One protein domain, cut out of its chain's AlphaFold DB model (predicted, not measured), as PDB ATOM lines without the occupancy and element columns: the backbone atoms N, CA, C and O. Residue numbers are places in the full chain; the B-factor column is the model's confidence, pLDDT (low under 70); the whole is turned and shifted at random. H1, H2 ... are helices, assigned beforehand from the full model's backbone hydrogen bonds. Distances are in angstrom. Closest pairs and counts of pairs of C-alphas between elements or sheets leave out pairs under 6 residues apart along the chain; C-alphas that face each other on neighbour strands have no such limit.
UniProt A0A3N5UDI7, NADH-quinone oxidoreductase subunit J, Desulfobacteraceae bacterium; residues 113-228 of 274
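AT A GLANCE: This is residues 113 to 228 of the 274 residues of the protein "NADH-quinone oxidoreductase subunit J" of Desulfobacteraceae bacterium (UniProt A0A3N5UDI7). Two side-by-side pairs of helices make the body: H1 beside the long H5, which runs through the middle, and H2 beside H4, with H5 crossing H2 steeply. Short H3 sits beyond the end of H2, and the unnamed stretches 121 to 138 and 190 to 206 loop round the outside. The 116 printed residues hold five named helices, H1 to H5 in chain order, and no named strand: all helix. The whole is compact, with a radius of gyration of the C-alphas of 13.4 A and spans of 38 by 29 by 21 A.

HOW THE PARTS SIT: H1, residues 113 to 120, only just touches H2, residues 139 to 152, with 3 pairs of C-alphas within 8 A, the closest Phe 117 and Lys 142 at 6.4 A. H1 touches H5, residues 207 to 227, at a shallow tilt of 31 degrees, opposite ways; their closest C-alphas, Leu 118 and Arg 215, are 6.1 A apart. H2 is the hub, touching three helices. It touches H5 through residues 214 to 221 of H5, at a steep tilt of 67 degrees, only just short of about perpendicular; the closest C-alphas, Ala 149 and Ala 218, are 4.9 A apart. H3, residues 156 to 161, is close to H5 but not clearly touching, the closest C-alphas being Thr 158 and Ala 220 at 6.9 A. H4, residues 173 to 189, touches H2 at a shallow tilt of 29 degrees, opposite ways, closest at the C-alphas of Arg 147 and Leu 184, 6.3 A. In H1 to H5 every O i to N i+4 pair is within hydrogen-bond range.

IN THESE COORDINATES: H1 begins at C-alpha 113 (27.200, -7.191, -22.144). H2 is 20.1 A long, H4 24.4 A and H5 30.3 A, while H3 is 8.8 A and H1 10.4 A. H5 ends at C-alpha 227 (34.020, 1.858, -9.718).

THE WHOLE: The C-alphas of Lys 134 and Gly 172, the two farthest apart, are 37.8 A apart. The printed part has no cut. The links H1 to H2, H3 to H4 and H4 to H5 are long. Residues 129 to 134, 156 to 157, 191, 195 and 225 to 228 have pLDDT under 70.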
ATOM      1  N   ARG A 113      28.293  -6.199 -22.122       76.19
ATOM      2  CA  ARG A 113      27.200  -7.191 -22.144       76.19
ATOM      3  C   ARG A 113      26.105  -6.841 -21.147       76.19
ATOM      4  O   ARG A 113      24.931  -7.039 -21.441       76.19
ATOM      5  N   ILE A 114      26.467  -6.293 -19.985       75.25
ATOM      6  CA  ILE A 114      25.495  -5.810 -18.994       75.25
ATOM      7  C   ILE A 114      24.806  -4.544 -19.506       75.25
ATOM      8  O   ILE A 114      23.590  -4.429 -19.379       75.25
ATOM      9  N   ALA A 115      25.542  -3.636 -20.151       76.56
ATOM     10  CA  ALA A 115      24.968  -2.475 -20.826       76.56
ATOM     11  C   ALA A 115      23.990  -2.894 -21.941       76.56
ATOM     12  O   ALA A 115      22.879  -2.373 -22.011       76.56
ATOM     13  N   ALA A 116      24.347  -3.889 -22.761       79.56
ATOM     14  CA  ALA A 116      23.449  -4.454 -23.770       79.56
ATOM     15  C   ALA A 116      22.219  -5.146 -23.148       79.56
ATOM     16  O   ALA A 116      21.104  -4.984 -23.638       79.56
ATOM     17  N   PHE A 117      22.390  -5.854 -22.029       81.88
ATOM     18  CA  PHE A 117      21.285  -6.440 -21.269       81.88
ATOM     19  C   PHE A 117      20.341  -5.377 -20.685       81.88
ATOM     20  O   PHE A 117      19.126  -5.543 -20.726       81.88
ATOM     21  N   LEU A 118      20.870  -4.258 -20.187       79.88
ATOM     22  CA  LEU A 118      20.062  -3.137 -19.701       79.88
ATOM     23  C   LEU A 118      19.219  -2.514 -20.819       79.88
ATOM     24  O   LEU A 118      18.050  -2.204 -20.587       79.88
ATOM     25  N   LEU A 119      19.772  -2.387 -22.028       80.69
ATOM     26  CA  LEU A 119      19.018  -1.936 -23.203       80.69
ATOM     27  C   LEU A 119      17.887  -2.901 -23.569       80.69
ATOM     28  O   LEU A 119      16.778  -2.452 -23.843       80.69
ATOM     29  N   ASP A 120      18.139  -4.211 -23.519       82.00
ATOM     30  CA  ASP A 120      17.114  -5.241 -23.756       82.00
ATOM     31  C   ASP A 120      15.997  -5.198 -22.695       82.00
ATOM     32  O   ASP A 120      14.822  -5.390 -22.998       82.00
ATOM     33  N   LEU A 121      16.342  -4.838 -21.455       80.38
ATOM     34  CA  LEU A 121      15.379  -4.572 -20.384       80.38
ATOM     35  C   LEU A 121      14.654  -3.221 -20.521       80.38
ATOM     36  O   LEU A 121      13.794  -2.924 -19.686       80.38
ATOM     37  N   GLY A 122      14.979  -2.400 -21.523       78.38
ATOM     38  CA  GLY A 122      14.327  -1.120 -21.810       78.38
ATOM     39  C   GLY A 122      14.966   0.119 -21.169       78.38
ATOM     40  O   GLY A 122      14.277   1.130 -21.034       78.38
ATOM     41  N   GLU A 123      16.236   0.070 -20.749       82.69
ATOM     42  CA  GLU A 123      16.988   1.290 -20.399       82.69
ATOM     43  C   GLU A 123      17.297   2.146 -21.630       82.69
ATOM     44  O   GLU A 123      17.421   1.647 -22.753       82.69
ATOM     45  N   ARG A 124      17.459   3.457 -21.426       77.12
ATOM     46  CA  ARG A 124      17.862   4.361 -22.510       77.12
ATOM     47  C   ARG A 124      19.373   4.328 -22.678       77.12
ATOM     48  O   ARG A 124      20.125   4.447 -21.718       77.12
ATOM     49  N   ARG A 125      19.832   4.286 -23.932       72.00
ATOM     50  CA  ARG A 125      21.266   4.318 -24.265       72.00
ATOM     51  C   ARG A 125      21.988   5.565 -23.747       72.00
ATOM     52  O   ARG A 125      23.161   5.474 -23.427       72.00
ATOM     53  N   ALA A 126      21.295   6.700 -23.667       70.69
ATOM     54  CA  ALA A 126      21.855   7.949 -23.149       70.69
ATOM     55  C   ALA A 126      22.167   7.897 -21.642       70.69
ATOM     56  O   ALA A 126      23.001   8.664 -21.175       70.69
ATOM     57  N   ASP A 127      21.531   6.982 -20.905       72.38
ATOM     58  CA  ASP A 127      21.701   6.834 -19.458       72.38
ATOM     59  C   ASP A 127      22.827   5.836 -19.107       72.38
ATOM     60  O   ASP A 127      23.064   5.552 -17.932       72.38
ATOM     61  N   LEU A 128      23.514   5.290 -20.122       73.31
ATOM     62  CA  LEU A 128      24.624   4.350 -19.987       73.31
ATOM     63  C   LEU A 128      25.951   5.065 -20.268       73.31
ATOM     64  O   LEU A 128      26.123   5.707 -21.301       73.31
ATOM     65  N   SER A 129      26.902   4.906 -19.355       65.88
ATOM     66  CA  SER A 129      28.260   5.467 -19.422       65.88
ATOM     67  C   SER A 129      29.154   4.807 -20.485       65.88
ATOM     68  O   SER A 129      30.173   5.378 -20.870       65.88
ATOM     69  N   MET A 130      28.792   3.608 -20.963       68.69
ATOM     70  CA  MET A 130      29.620   2.782 -21.843       68.69
ATOM     71  C   MET A 130      28.856   2.287 -23.074       68.69
ATOM     72  O   MET A 130      27.636   2.097 -23.053       68.69
ATOM     73  N   ALA A 131      29.584   2.067 -24.172       68.56
ATOM     74  CA  ALA A 131      29.010   1.567 -25.411       68.56
ATOM     75  C   ALA A 131      28.553   0.099 -25.250       68.56
ATOM     76  O   ALA A 131      29.350  -0.750 -24.854       68.56
ATOM     77  N   PRO A 132      27.284  -0.221 -25.560       67.25
ATOM     78  CA  PRO A 132      26.782  -1.589 -25.505       67.25
ATOM     79  C   PRO A 132      27.401  -2.447 -26.614       67.25
ATOM     80  O   PRO A 132      27.725  -1.946 -27.698       67.25
ATOM     81  N   GLN A 133      27.479  -3.754 -26.366       67.69
ATOM     82  CA  GLN A 133      27.866  -4.724 -27.388       67.69
ATOM     83  C   GLN A 133      26.921  -4.641 -28.602       67.69
ATOM     84  O   GLN A 133      25.711  -4.462 -28.456       67.69
ATOM     85  N   LYS A 134      27.477  -4.752 -29.816       61.59
ATOM     86  CA  LYS A 134      26.709  -4.647 -31.073       61.59
ATOM     87  C   LYS A 134      25.869  -5.889 -31.392       61.59
ATOM     88  O   LYS A 134      24.903  -5.772 -32.140       61.59
ATOM     89  N   GLU A 135      26.243  -7.054 -30.871       71.88
ATOM     90  CA  GLU A 135      25.539  -8.314 -31.123       71.88
ATOM     91  C   GLU A 135      24.358  -8.520 -30.164       71.88
ATOM     92  O   GLU A 135      24.478  -8.227 -28.972       71.88
ATOM     93  N   PRO A 136      23.211  -9.025 -30.661       70.06
ATOM     94  CA  PRO A 136      22.056  -9.309 -29.821       70.06
ATOM     95  C   PRO A 136      22.376 -10.438 -28.834       70.06
ATOM     96  O   PRO A 136      22.866 -11.500 -29.217       70.06
ATOM     97  N   LEU A 137      22.074 -10.221 -27.551       72.69
ATOM     98  CA  LEU A 137      22.301 -11.214 -26.501       72.69
ATOM     99  C   LEU A 137      21.409 -12.451 -26.685       72.69
ATOM    100  O   LEU A 137      20.191 -12.332 -26.833       72.69
ATOM    101  N   SER A 138      22.008 -13.639 -26.560       78.12
ATOM    102  CA  SER A 138      21.276 -14.908 -26.456       78.12
ATOM    103  C   SER A 138      20.429 -14.960 -25.175       78.12
ATOM    104  O   SER A 138      20.841 -14.454 -24.132       78.12
ATOM    105  N   GLU A 139      19.277 -15.637 -25.198       76.50
ATOM    106  CA  GLU A 139      18.425 -15.828 -24.008       76.50
ATOM    107  C   GLU A 139      19.174 -16.498 -22.840       76.50
ATOM    108  O   GLU A 139      18.971 -16.134 -21.681       76.50
ATOM    109  N   SER A 140      20.104 -17.413 -23.136       71.50
ATOM    110  CA  SER A 140      20.989 -18.026 -22.134       71.50
ATOM    111  C   SER A 140      21.872 -16.995 -21.427       71.50
ATOM    112  O   SER A 140      22.064 -17.054 -20.210       71.50
ATOM    113  N   ASP A 141      22.380 -16.029 -22.192       74.50
ATOM    114  CA  ASP A 141      23.304 -15.003 -21.719       74.50
ATOM    115  C   ASP A 141      22.574 -13.992 -20.856       74.50
ATOM    116  O   ASP A 141      23.049 -13.634 -19.781       74.50
ATOM    117  N   LYS A 142      21.375 -13.592 -21.281       80.44
ATOM    118  CA  LYS A 142      20.514 -12.717 -20.493       80.44
ATOM    119  C   LYS A 142      20.192 -13.352 -19.134       80.44
ATOM    120  O   LYS A 142      20.310 -12.691 -18.103       80.44
ATOM    121  N   VAL A 143      19.846 -14.647 -19.098       79.12
ATOM    122  CA  VAL A 143      19.578 -15.377 -17.841       79.12
ATOM    123  C   VAL A 143      20.825 -15.425 -16.958       79.12
ATOM    124  O   VAL A 143      20.728 -15.219 -15.747       79.12
ATOM    125  N   GLN A 144      22.003 -15.657 -17.539       78.44
ATOM    126  CA  GLN A 144      23.262 -15.656 -16.797       78.44
ATOM    127  C   GLN A 144      23.584 -14.273 -16.208       78.44
ATOM    128  O   GLN A 144      23.895 -14.186 -15.020       78.44
ATOM    129  N   LEU A 145      23.428 -13.203 -16.989       79.50
ATOM    130  CA  LEU A 145      23.669 -11.823 -16.554       79.50
ATOM    131  C   LEU A 145      22.676 -11.389 -15.471       79.50
ATOM    132  O   LEU A 145      23.067 -10.782 -14.475       79.50
ATOM    133  N   ALA A 146      21.405 -11.775 -15.594       81.00
ATOM    134  CA  ALA A 146      20.403 -11.547 -14.558       81.00
ATOM    135  C   ALA A 146      20.754 -12.280 -13.252       81.00
ATOM    136  O   ALA A 146      20.669 -11.697 -12.169       81.00
ATOM    137  N   ARG A 147      21.211 -13.540 -13.327       80.81
ATOM    138  CA  ARG A 147      21.697 -14.286 -12.150       80.81
ATOM    139  C   ARG A 147      22.906 -13.602 -11.516       80.81
ATOM    140  O   ARG A 147      22.968 -13.504 -10.290       80.81
ATOM    141  N   GLN A 148      23.848 -13.125 -12.325       78.00
ATOM    142  CA  GLN A 148      25.042 -12.419 -11.859       78.00
ATOM    143  C   GLN A 148      24.671 -11.120 -11.135       78.00
ATOM    144  O   GLN A 148      25.072 -10.940  -9.985       78.00
ATOM    145  N   ALA A 149      23.808 -10.291 -11.732       81.06
ATOM    146  CA  ALA A 149      23.304  -9.054 -11.136       81.06
ATOM    147  C   ALA A 149      22.568  -9.291  -9.801       81.06
ATOM    148  O   ALA A 149      22.797  -8.598  -8.806       81.06
ATOM    149  N   LEU A 150      21.715 -10.317  -9.738       81.00
ATOM    150  CA  LEU A 150      21.007 -10.692  -8.509       81.00
ATOM    151  C   LEU A 150      21.933 -11.292  -7.442       81.00
ATOM    152  O   LEU A 150      21.656 -11.193  -6.246       81.00
ATOM    153  N   THR A 151      23.031 -11.928  -7.844       81.31
ATOM    154  CA  THR A 151      24.023 -12.476  -6.913       81.31
ATOM    155  C   THR A 151      24.902 -11.370  -6.339       81.31
ATOM    156  O   THR A 151      25.156 -11.363  -5.137       81.31
ATOM    157  N   SER A 152      25.314 -10.394  -7.153       74.25
ATOM    158  CA  SER A 152      26.101  -9.246  -6.684       74.25
ATOM    159  C   SER A 152      25.337  -8.361  -5.706       74.25
ATOM    160  O   SER A 152      25.931  -7.815  -4.779       74.25
ATOM    161  N   LEU A 153      24.014  -8.283  -5.863       77.75
ATOM    162  CA  LEU A 153      23.129  -7.536  -4.974       77.75
ATOM    163  C   LEU A 153      23.076  -8.099  -3.538       77.75
ATOM    164  O   LEU A 153      22.620  -7.411  -2.635       77.75
ATOM    165  N   ALA A 154      23.569  -9.322  -3.296       75.25
ATOM    166  CA  ALA A 154      23.595  -9.927  -1.959       75.25
ATOM    167  C   ALA A 154      24.427  -9.133  -0.934       75.25
ATOM    168  O   ALA A 154      24.270  -9.326   0.271       75.25
ATOM    169  N   LYS A 155      25.342  -8.264  -1.386       73.81
ATOM    170  CA  LYS A 155      26.151  -7.436  -0.488       73.81
ATOM    171  C   LYS A 155      25.308  -6.269   0.061       73.81
ATOM    172  O   LYS A 155      24.744  -5.517  -0.738       73.81
ATOM    173  N   PRO A 156      25.290  -6.036   1.388       66.56
ATOM    174  CA  PRO A 156      24.469  -4.987   2.005       66.56
ATOM    175  C   PRO A 156      24.819  -3.585   1.486       66.56
ATOM    176  O   PRO A 156      23.934  -2.766   1.256       66.56
ATOM    177  N   GLU A 157      26.095  -3.339   1.184       66.94
ATOM    178  CA  GLU A 157      26.566  -2.082   0.589       66.94
ATOM    179  C   GLU A 157      25.961  -1.809  -0.795       66.94
ATOM    180  O   GLU A 157      25.709  -0.664  -1.158       66.94
ATOM    181  N   THR A 158      25.716  -2.862  -1.580       71.38
ATOM    182  CA  THR A 158      25.156  -2.736  -2.937       71.38
ATOM    183  C   THR A 158      23.662  -2.468  -2.873       71.38
ATOM    184  O   THR A 158      23.150  -1.638  -3.618       71.38
ATOM    185  N   MET A 159      22.978  -3.126  -1.935       71.88
ATOM    186  CA  MET A 159      21.561  -2.901  -1.652       71.88
ATOM    187  C   MET A 159      21.284  -1.467  -1.182       71.88
ATOM    188  O   MET A 159      20.288  -0.884  -1.602       71.88
ATOM    189  N   ALA A 160      22.174  -0.900  -0.359       73.25
ATOM    190  CA  ALA A 160      22.046   0.460   0.165       73.25
ATOM    191  C   ALA A 160      22.325   1.550  -0.883       73.25
ATOM    192  O   ALA A 160      21.704   2.609  -0.848       73.25
ATOM    193  N   LYS A 161      23.251   1.302  -1.820       72.81
ATOM    194  CA  LYS A 161      23.593   2.244  -2.901       72.81
ATOM    195  C   LYS A 161      22.624   2.197  -4.093       72.81
ATOM    196  O   LYS A 161      22.644   3.103  -4.924       72.81
ATOM    197  N   ALA A 162      21.802   1.154  -4.213       77.44
ATOM    198  CA  ALA A 162      20.877   0.994  -5.331       77.44
ATOM    199  C   ALA A 162      19.692   1.978  -5.247       77.44
ATOM    200  O   ALA A 162      19.033   2.106  -4.215       77.44
ATOM    201  N   GLN A 163      19.391   2.656  -6.357       78.94
ATOM    202  CA  GLN A 163      18.220   3.531  -6.476       78.94
ATOM    203  C   GLN A 163      16.979   2.697  -6.808       78.94
ATOM    204  O   GLN A 163      16.704   2.404  -7.970       78.94
ATOM    205  N   TRP A 164      16.246   2.286  -5.774       80.38
ATOM    206  CA  TRP A 164      15.071   1.428  -5.916       80.38
ATOM    207  C   TRP A 164      13.838   2.193  -6.430       80.38
ATOM    208  O   TRP A 164      13.449   3.190  -5.812       80.38
ATOM    209  N   PRO A 165      13.185   1.728  -7.513       81.06
ATOM    210  CA  PRO A 165      11.881   2.243  -7.918       81.06
ATOM    211  C   PRO A 165      10.773   1.758  -6.967       81.06
ATOM    212  O   PRO A 165      10.927   0.754  -6.268       81.06
ATOM    213  N   GLU A 166       9.635   2.455  -6.943       78.44
ATOM    214  CA  GLU A 166       8.421   1.916  -6.314       78.44
ATOM    215  C   GLU A 166       7.967   0.645  -7.058       78.44
ATOM    216  O   GLU A 166       8.096   0.602  -8.285       78.44
ATOM    217  N   PRO A 167       7.468  -0.400  -6.366       77.94
ATOM    218  CA  PRO A 167       7.135  -0.473  -4.934       77.94
ATOM    219  C   PRO A 167       8.302  -0.881  -4.009       77.94
ATOM    220  O   PRO A 167       8.132  -0.969  -2.793       77.94
ATOM    221  N   PHE A 168       9.490  -1.169  -4.549       80.75
ATOM    222  CA  PHE A 168      10.611  -1.742  -3.786       80.75
ATOM    223  C   PHE A 168      11.182  -0.797  -2.741       80.75
ATOM    224  O   PHE A 168      11.640  -1.249  -1.698       80.75
ATOM    225  N   ARG A 169      11.120   0.510  -2.990       77.31
ATOM    226  CA  ARG A 169      11.583   1.528  -2.044       77.31
ATOM    227  C   ARG A 169      10.819   1.498  -0.717       77.31
ATOM    228  O   ARG A 169      11.416   1.720   0.332       77.31
ATOM    229  N   SER A 170       9.526   1.179  -0.760       76.69
ATOM    230  CA  SER A 170       8.688   0.988   0.433       76.69
ATOM    231  C   SER A 170       8.888  -0.376   1.111       76.69
ATOM    232  O   SER A 170       8.422  -0.614   2.230       76.69
ATOM    233  N   MET A 171       9.585  -1.295   0.442       71.62
ATOM    234  CA  MET A 171       9.797  -2.663   0.879       71.62
ATOM    235  C   MET A 171      11.110  -2.747   1.679       71.62
ATOM    236  O   MET A 171      12.184  -2.476   1.158       71.62
ATOM    237  N   GLY A 172      11.042  -3.115   2.964       76.00
ATOM    238  CA  GLY A 172      12.238  -3.229   3.817       76.00
ATOM    239  C   GLY A 172      13.311  -4.195   3.268       76.00
ATOM    240  O   GLY A 172      12.984  -5.097   2.486       76.00
ATOM    241  N   PRO A 173      14.582  -4.063   3.705       77.81
ATOM    242  CA  PRO A 173      15.725  -4.798   3.143       77.81
ATOM    243  C   PRO A 173      15.560  -6.324   3.199       77.81
ATOM    244  O   PRO A 173      15.930  -7.024   2.258       77.81
ATOM    245  N   ASP A 174      14.908  -6.851   4.237       81.62
ATOM    246  CA  ASP A 174      14.667  -8.293   4.392       81.62
ATOM    247  C   ASP A 174      13.727  -8.864   3.320       81.62
ATOM    248  O   ASP A 174      13.890  -9.989   2.834       81.62
ATOM    249  N   LYS A 175      12.726  -8.076   2.917       82.25
ATOM    250  CA  LYS A 175      11.773  -8.462   1.872       82.25
ATOM    251  C   LYS A 175      12.418  -8.389   0.487       82.25
ATOM    252  O   LYS A 175      12.181  -9.286  -0.321       82.25
ATOM    253  N   ILE A 176      13.276  -7.396   0.245       82.06
ATOM    254  CA  ILE A 176      14.101  -7.299  -0.971       82.06
ATOM    255  C   ILE A 176      15.027  -8.517  -1.085       82.06
ATOM    256  O   ILE A 176      15.101  -9.143  -2.142       82.06
ATOM    257  N   GLU A 177      15.673  -8.915   0.010       83.88
ATOM    258  CA  GLU A 177      16.540 -10.093   0.050       83.88
ATOM    259  C   GLU A 177      15.759 -11.395  -0.196       83.88
ATOM    260  O   GLU A 177      16.205 -12.281  -0.931       83.88
ATOM    261  N   THR A 178      14.554 -11.502   0.364       84.50
ATOM    262  CA  THR A 178      13.655 -12.642   0.132       84.50
ATOM    263  C   THR A 178      13.213 -12.713  -1.331       84.50
ATOM    264  O   THR A 178      13.237 -13.789  -1.932       84.50
ATOM    265  N   LEU A 179      12.872 -11.571  -1.935       83.69
ATOM    266  CA  LEU A 179      12.540 -11.475  -3.355       83.69
ATOM    267  C   LEU A 179      13.737 -11.862  -4.230       83.69
ATOM    268  O   LEU A 179      13.590 -12.675  -5.139       83.69
ATOM    269  N   ARG A 180      14.933 -11.355  -3.921       86.50
ATOM    270  CA  ARG A 180      16.182 -11.685  -4.619       86.50
ATOM    271  C   ARG A 180      16.456 -13.188  -4.600       86.50
ATOM    272  O   ARG A 180      16.728 -13.767  -5.650       86.50
ATOM    273  N   LYS A 181      16.346 -13.838  -3.434       85.06
ATOM    274  CA  LYS A 181      16.502 -15.300  -3.297       85.06
ATOM    275  C   LYS A 181      15.448 -16.063  -4.097       85.06
ATOM    276  O   LYS A 181      15.784 -17.034  -4.770       85.06
ATOM    277  N   ALA A 182      14.195 -15.615  -4.057       83.31
ATOM    278  CA  ALA A 182      13.104 -16.246  -4.791       83.31
ATOM    279  C   ALA A 182      13.277 -16.117  -6.315       83.31
ATOM    280  O   ALA A 182      13.072 -17.090  -7.039       83.31
ATOM    281  N   LEU A 183      13.722 -14.953  -6.795       83.31
ATOM    282  CA  LEU A 183      14.066 -14.737  -8.198       83.31
ATOM    283  C   LEU A 183      15.260 -15.599  -8.598       83.31
ATOM    284  O   LEU A 183      15.171 -16.300  -9.593       83.31
ATOM    285  N   LEU A 184      16.334 -15.648  -7.806       82.12
ATOM    286  CA  LEU A 184      17.474 -16.528  -8.086       82.12
ATOM    287  C   LEU A 184      17.074 -18.004  -8.182       82.12
ATOM    288  O   LEU A 184      17.538 -18.703  -9.081       82.12
ATOM    289  N   ALA A 185      16.190 -18.472  -7.301       83.12
ATOM    290  CA  ALA A 185      15.651 -19.826  -7.370       83.12
ATOM    291  C   ALA A 185      14.817 -20.048  -8.646       83.12
ATOM    292  O   ALA A 185      14.952 -21.086  -9.296       83.12
ATOM    293  N   GLY A 186      14.003 -19.061  -9.037       79.94
ATOM    294  CA  GLY A 186      13.243 -19.071 -10.289       79.94
ATOM    295  C   GLY A 186      14.146 -19.107 -11.521       79.94
ATOM    296  O   GLY A 186      13.993 -19.983 -12.370       79.94
ATOM    297  N   LEU A 187      15.157 -18.234 -11.564       80.44
ATOM    298  CA  LEU A 187      16.161 -18.212 -12.621       80.44
ATOM    299  C   LEU A 187      16.946 -19.516 -12.671       80.44
ATOM    300  O   LEU A 187      17.281 -19.930 -13.766       80.44
ATOM    301  N   ASN A 188      17.248 -20.174 -11.548       80.50
ATOM    302  CA  ASN A 188      17.960 -21.456 -11.560       80.50
ATOM    303  C   ASN A 188      17.113 -22.597 -12.150       80.50
ATOM    304  O   ASN A 188      17.650 -23.539 -12.725       80.50
ATOM    305  N   ARG A 189      15.786 -22.500 -12.019       77.81
ATOM    306  CA  ARG A 189      14.834 -23.504 -12.505       77.81
ATOM    307  C   ARG A 189      14.463 -23.324 -13.980       77.81
ATOM    308  O   ARG A 189      14.016 -24.280 -14.606       77.81
ATOM    309  N   GLN A 190      14.609 -22.119 -14.522       74.38
ATOM    310  CA  GLN A 190      14.153 -21.759 -15.864       74.38
ATOM    311  C   GLN A 190      15.312 -21.327 -16.768       74.38
ATOM    312  O   GLN A 190      16.300 -20.755 -16.315       74.38
ATOM    313  N   TRP A 191      15.172 -21.594 -18.068       61.12
ATOM    314  CA  TRP A 191      16.204 -21.319 -19.077       61.12
ATOM    315  C   TRP A 191      15.956 -20.031 -19.876       61.12
ATOM    316  O   TRP A 191      16.797 -19.657 -20.683       61.12
ATOM    317  N   THR A 192      14.826 -19.346 -19.658       71.62
ATOM    318  CA  THR A 192      14.466 -18.099 -20.359       71.62
ATOM    319  C   THR A 192      13.950 -17.048 -19.380       71.62
ATOM    320  O   THR A 192      13.236 -17.370 -18.428       71.62
ATOM    321  N   LEU A 193      14.284 -15.778 -19.621       71.38
ATOM    322  CA  LEU A 193      13.839 -14.660 -18.778       71.38
ATOM    323  C   LEU A 193      12.345 -14.378 -18.922       71.38
ATOM    324  O   LEU A 193      11.690 -14.022 -17.947       71.38
ATOM    325  N   ALA A 194      11.790 -14.588 -20.115       71.31
ATOM    326  CA  ALA A 194      10.370 -14.370 -20.385       71.31
ATOM    327  C   ALA A 194       9.445 -15.311 -19.588       71.31
ATOM    328  O   ALA A 194       8.279 -14.985 -19.350       71.31
ATOM    329  N   GLN A 195       9.956 -16.475 -19.170       68.25
ATOM    330  CA  GLN A 195       9.219 -17.453 -18.366       68.25
ATOM    331  C   GLN A 195       9.327 -17.199 -16.857       68.25
ATOM    332  O   GLN A 195       8.640 -17.878 -16.086       68.25
ATOM    333  N   LEU A 196      10.131 -16.210 -16.438       75.50
ATOM    334  CA  LEU A 196      10.300 -15.841 -15.039       75.50
ATOM    335  C   LEU A 196       9.001 -15.258 -14.483       75.50
ATOM    336  O   LEU A 196       8.641 -14.102 -14.706       75.50
ATOM    337  N   GLY A 197       8.265 -16.113 -13.779       71.00
ATOM    338  CA  GLY A 197       7.027 -15.760 -13.102       71.00
ATOM    339  C   GLY A 197       7.278 -15.020 -11.792       71.00
ATOM    340  O   GLY A 197       8.351 -15.108 -11.192       71.00
ATOM    341  N   VAL A 198       6.247 -14.323 -11.318       75.94
ATOM    342  CA  VAL A 198       6.276 -13.671 -10.009       75.94
ATOM    343  C   VAL A 198       6.312 -14.737  -8.914       75.94
ATOM    344  O   VAL A 198       5.469 -15.641  -8.932       75.94
ATOM    345  N   PRO A 199       7.260 -14.675  -7.957       76.38
ATOM    346  CA  PRO A 199       7.282 -15.625  -6.858       76.38
ATOM    347  C   PRO A 199       5.962 -15.595  -6.086       76.38
ATOM    348  O   PRO A 199       5.440 -14.524  -5.787       76.38
ATOM    349  N   ALA A 200       5.445 -16.764  -5.701       71.62
ATOM    350  CA  ALA A 200       4.146 -16.882  -5.026       71.62
ATOM    351  C   ALA A 200       4.047 -16.072  -3.715       71.62
ATOM    352  O   ALA A 200       2.950 -15.693  -3.311       71.62
ATOM    353  N   ALA A 201       5.184 -15.780  -3.077       72.56
ATOM    354  CA  ALA A 201       5.282 -14.927  -1.893       72.56
ATOM    355  C   ALA A 201       4.976 -13.439  -2.172       72.56
ATOM    356  O   ALA A 201       4.657 -12.697  -1.249       72.56
ATOM    357  N   PHE A 202       5.041 -13.006  -3.433       76.06
ATOM    358  CA  PHE A 202       4.908 -11.612  -3.858       76.06
ATOM    359  C   PHE A 202       3.804 -11.449  -4.911       76.06
ATOM    360  O   PHE A 202       4.014 -10.820  -5.938       76.06
ATOM    361  N   LYS A 203       2.598 -11.978  -4.658       71.88
ATOM    362  CA  LYS A 203       1.446 -11.872  -5.588       71.88
ATOM    363  C   LYS A 203       1.060 -10.438  -5.989       71.88
ATOM    364  O   LYS A 203       0.342 -10.267  -6.962       71.88
ATOM    365  N   GLN A 204       1.495  -9.437  -5.224       77.19
ATOM    366  CA  GLN A 204       1.243  -8.015  -5.482       77.19
ATOM    367  C   GLN A 204       2.152  -7.428  -6.573       77.19
ATOM    368  O   GLN A 204       1.902  -6.321  -7.033       77.19
ATOM    369  N   LEU A 205       3.207  -8.145  -6.962       79.44
ATOM    370  CA  LEU A 205       4.151  -7.711  -7.983       79.44
ATOM    371  C   LEU A 205       3.697  -8.142  -9.380       79.44
ATOM    372  O   LEU A 205       3.255  -9.273  -9.583       79.44
ATOM    373  N   ASN A 206       3.915  -7.275 -10.361       82.62
ATOM    374  CA  ASN A 206       3.709  -7.559 -11.774       82.62
ATOM    375  C   ASN A 206       5.019  -7.961 -12.472       82.62
ATOM    376  O   ASN A 206       6.123  -7.783 -11.955       82.62
ATOM    377  N   ARG A 207       4.919  -8.469 -13.711       78.25
ATOM    378  CA  ARG A 207       6.101  -8.776 -14.546       78.25
ATOM    379  C   ARG A 207       6.975  -7.542 -14.802       78.25
ATOM    380  O   ARG A 207       8.196  -7.662 -14.843       78.25
ATOM    381  N   ALA A 208       6.353  -6.369 -14.934       79.75
ATOM    382  CA  ALA A 208       7.055  -5.097 -15.095       79.75
ATOM    383  C   ALA A 208       7.918  -4.758 -13.870       79.75
ATOM    384  O   ALA A 208       9.054  -4.318 -14.028       79.75
ATOM    385  N   ASP A 209       7.424  -5.047 -12.664       81.25
ATOM    386  CA  ASP A 209       8.155  -4.798 -11.421       81.25
ATOM    387  C   ASP A 209       9.369  -5.726 -11.302       81.25
ATOM    388  O   ASP A 209      10.444  -5.302 -10.889       81.25
ATOM    389  N   ILE A 210       9.246  -6.985 -11.736       81.31
ATOM    390  CA  ILE A 210      10.376  -7.930 -11.780       81.31
ATOM    391  C   ILE A 210      11.434  -7.469 -12.780       81.31
ATOM    392  O   ILE A 210      12.623  -7.483 -12.462       81.31
ATOM    393  N   ALA A 211      11.017  -7.027 -13.969       82.44
ATOM    394  CA  ALA A 211      11.935  -6.463 -14.952       82.44
ATOM    395  C   ALA A 211      12.636  -5.209 -14.400       82.44
ATOM    396  O   ALA A 211      13.849  -5.077 -14.545       82.44
ATOM    397  N   ALA A 212      11.909  -4.335 -13.694       83.56
ATOM    398  CA  ALA A 212      12.470  -3.160 -13.029       83.56
ATOM    399  C   ALA A 212      13.453  -3.538 -11.906       83.56
ATOM    400  O   ALA A 212      14.497  -2.899 -11.758       83.56
ATOM    401  N   PHE A 213      13.172  -4.604 -11.154       85.19
ATOM    402  CA  PHE A 213      14.067  -5.129 -10.125       85.19
ATOM    403  C   PHE A 213      15.378  -5.648 -10.725       85.19
ATOM    404  O   PHE A 213      16.460  -5.265 -10.281       85.19
ATOM    405  N   ILE A 214      15.292  -6.476 -11.771       84.38
ATOM    406  CA  ILE A 214      16.466  -7.023 -12.464       84.38
ATOM    407  C   ILE A 214      17.265  -5.895 -13.124       84.38
ATOM    408  O   ILE A 214      18.489  -5.890 -13.027       84.38
ATOM    409  N   ARG A 215      16.592  -4.903 -13.720       85.25
ATOM    410  CA  ARG A 215      17.224  -3.702 -14.282       85.25
ATOM    411  C   ARG A 215      17.979  -2.915 -13.218       85.25
ATOM    412  O   ARG A 215      19.137  -2.576 -13.423       85.25
ATOM    413  N   THR A 216      17.367  -2.686 -12.057       85.06
ATOM    414  CA  THR A 216      18.011  -1.981 -10.936       85.06
ATOM    415  C   THR A 216      19.221  -2.761 -10.422       85.06
ATOM    416  O   THR A 216      20.284  -2.179 -10.214       85.06
ATOM    417  N   ALA A 217      19.104  -4.085 -10.291       83.06
ATOM    418  CA  ALA A 217      20.217  -4.950  -9.909       83.06
ATOM    419  C   ALA A 217      21.353  -4.922 -10.948       83.06
ATOM    420  O   ALA A 217      22.522  -4.834 -10.578       83.06
ATOM    421  N   ALA A 218      21.024  -4.952 -12.243       82.50
ATOM    422  CA  ALA A 218      21.990  -4.884 -13.337       82.50
ATOM    423  C   ALA A 218      22.656  -3.501 -13.439       82.50
ATOM    424  O   ALA A 218      23.856  -3.425 -13.683       82.50
ATOM    425  N   LYS A 219      21.928  -2.413 -13.168       82.94
ATOM    426  CA  LYS A 219      22.469  -1.047 -13.120       82.94
ATOM    427  C   LYS A 219      23.387  -0.846 -11.919       82.94
ATOM    428  O   LYS A 219      24.488  -0.326 -12.067       82.94
ATOM    429  N   ALA A 220      22.980  -1.327 -10.743       81.19
ATOM    430  CA  ALA A 220      23.836  -1.344  -9.559       81.19
ATOM    431  C   ALA A 220      25.115  -2.151  -9.827       81.19
ATOM    432  O   ALA A 220      26.212  -1.725  -9.473       81.19
ATOM    433  N   ARG A 221      24.997  -3.279 -10.532       77.12
ATOM    434  CA  ARG A 221      26.147  -4.070 -10.965       77.12
ATOM    435  C   ARG A 221      27.047  -3.320 -11.949       77.12
ATOM    436  O   ARG A 221      28.258  -3.333 -11.758       77.12
ATOM    437  N   LEU A 222      26.480  -2.643 -12.944       76.31
ATOM    438  CA  LEU A 222      27.237  -1.832 -13.899       76.31
ATOM    439  C   LEU A 222      28.021  -0.719 -13.185       76.31
ATOM    440  O   LEU A 222      29.224  -0.612 -13.382       76.31
ATOM    441  N   SER A 223      27.393  -0.001 -12.247       74.88
ATOM    442  CA  SER A 223      28.085   1.029 -11.452       74.88
ATOM    443  C   SER A 223      29.236   0.481 -10.595       74.88
ATOM    444  O   SER A 223      30.225   1.169 -10.370       74.88
ATOM    445  N   GLN A 224      29.156  -0.776 -10.139       72.56
ATOM    446  CA  GLN A 224      30.264  -1.421  -9.422       72.56
ATOM    447  C   GLN A 224      31.443  -1.753 -10.333       72.56
ATOM    448  O   GLN A 224      32.584  -1.729  -9.880       72.56
ATOM    449  N   LEU A 225      31.162  -2.106 -11.588       69.38
ATOM    450  CA  LEU A 225      32.185  -2.369 -12.597       69.38
ATOM    451  C   LEU A 225      32.855  -1.072 -13.057       69.38
ATOM    452  O   LEU A 225      34.041  -1.087 -13.341       69.38
ATOM    453  N   GLU A 226      32.131   0.047 -13.067       69.44
ATOM    454  CA  GLU A 226      32.708   1.376 -13.306       69.44
ATOM    455  C   GLU A 226      33.568   1.866 -12.136       69.44
ATOM    456  O   GLU A 226      34.578   2.532 -12.345       69.44
ATOM    457  N   GLU A 227      33.194   1.537 -10.892       67.62
ATOM    458  CA  GLU A 227      34.020   1.858  -9.718       67.62
ATOM    459  C   GLU A 227      35.328   1.035  -9.730       67.62
ATOM    460  O   GLU A 227      36.321   1.456  -9.135       67.62
ATOM    461  N   PHE A 228      35.368  -0.100 -10.442       61.38
ATOM    462  CA  PHE A 228      36.556  -0.938 -10.608       61.38
ATOM    463  C   PHE A 228      37.589  -0.269 -11.530       61.38
ATOM    464  O   PHE A 228      37.290   0.152 -12.640       61.38
TER     465      PHE A 228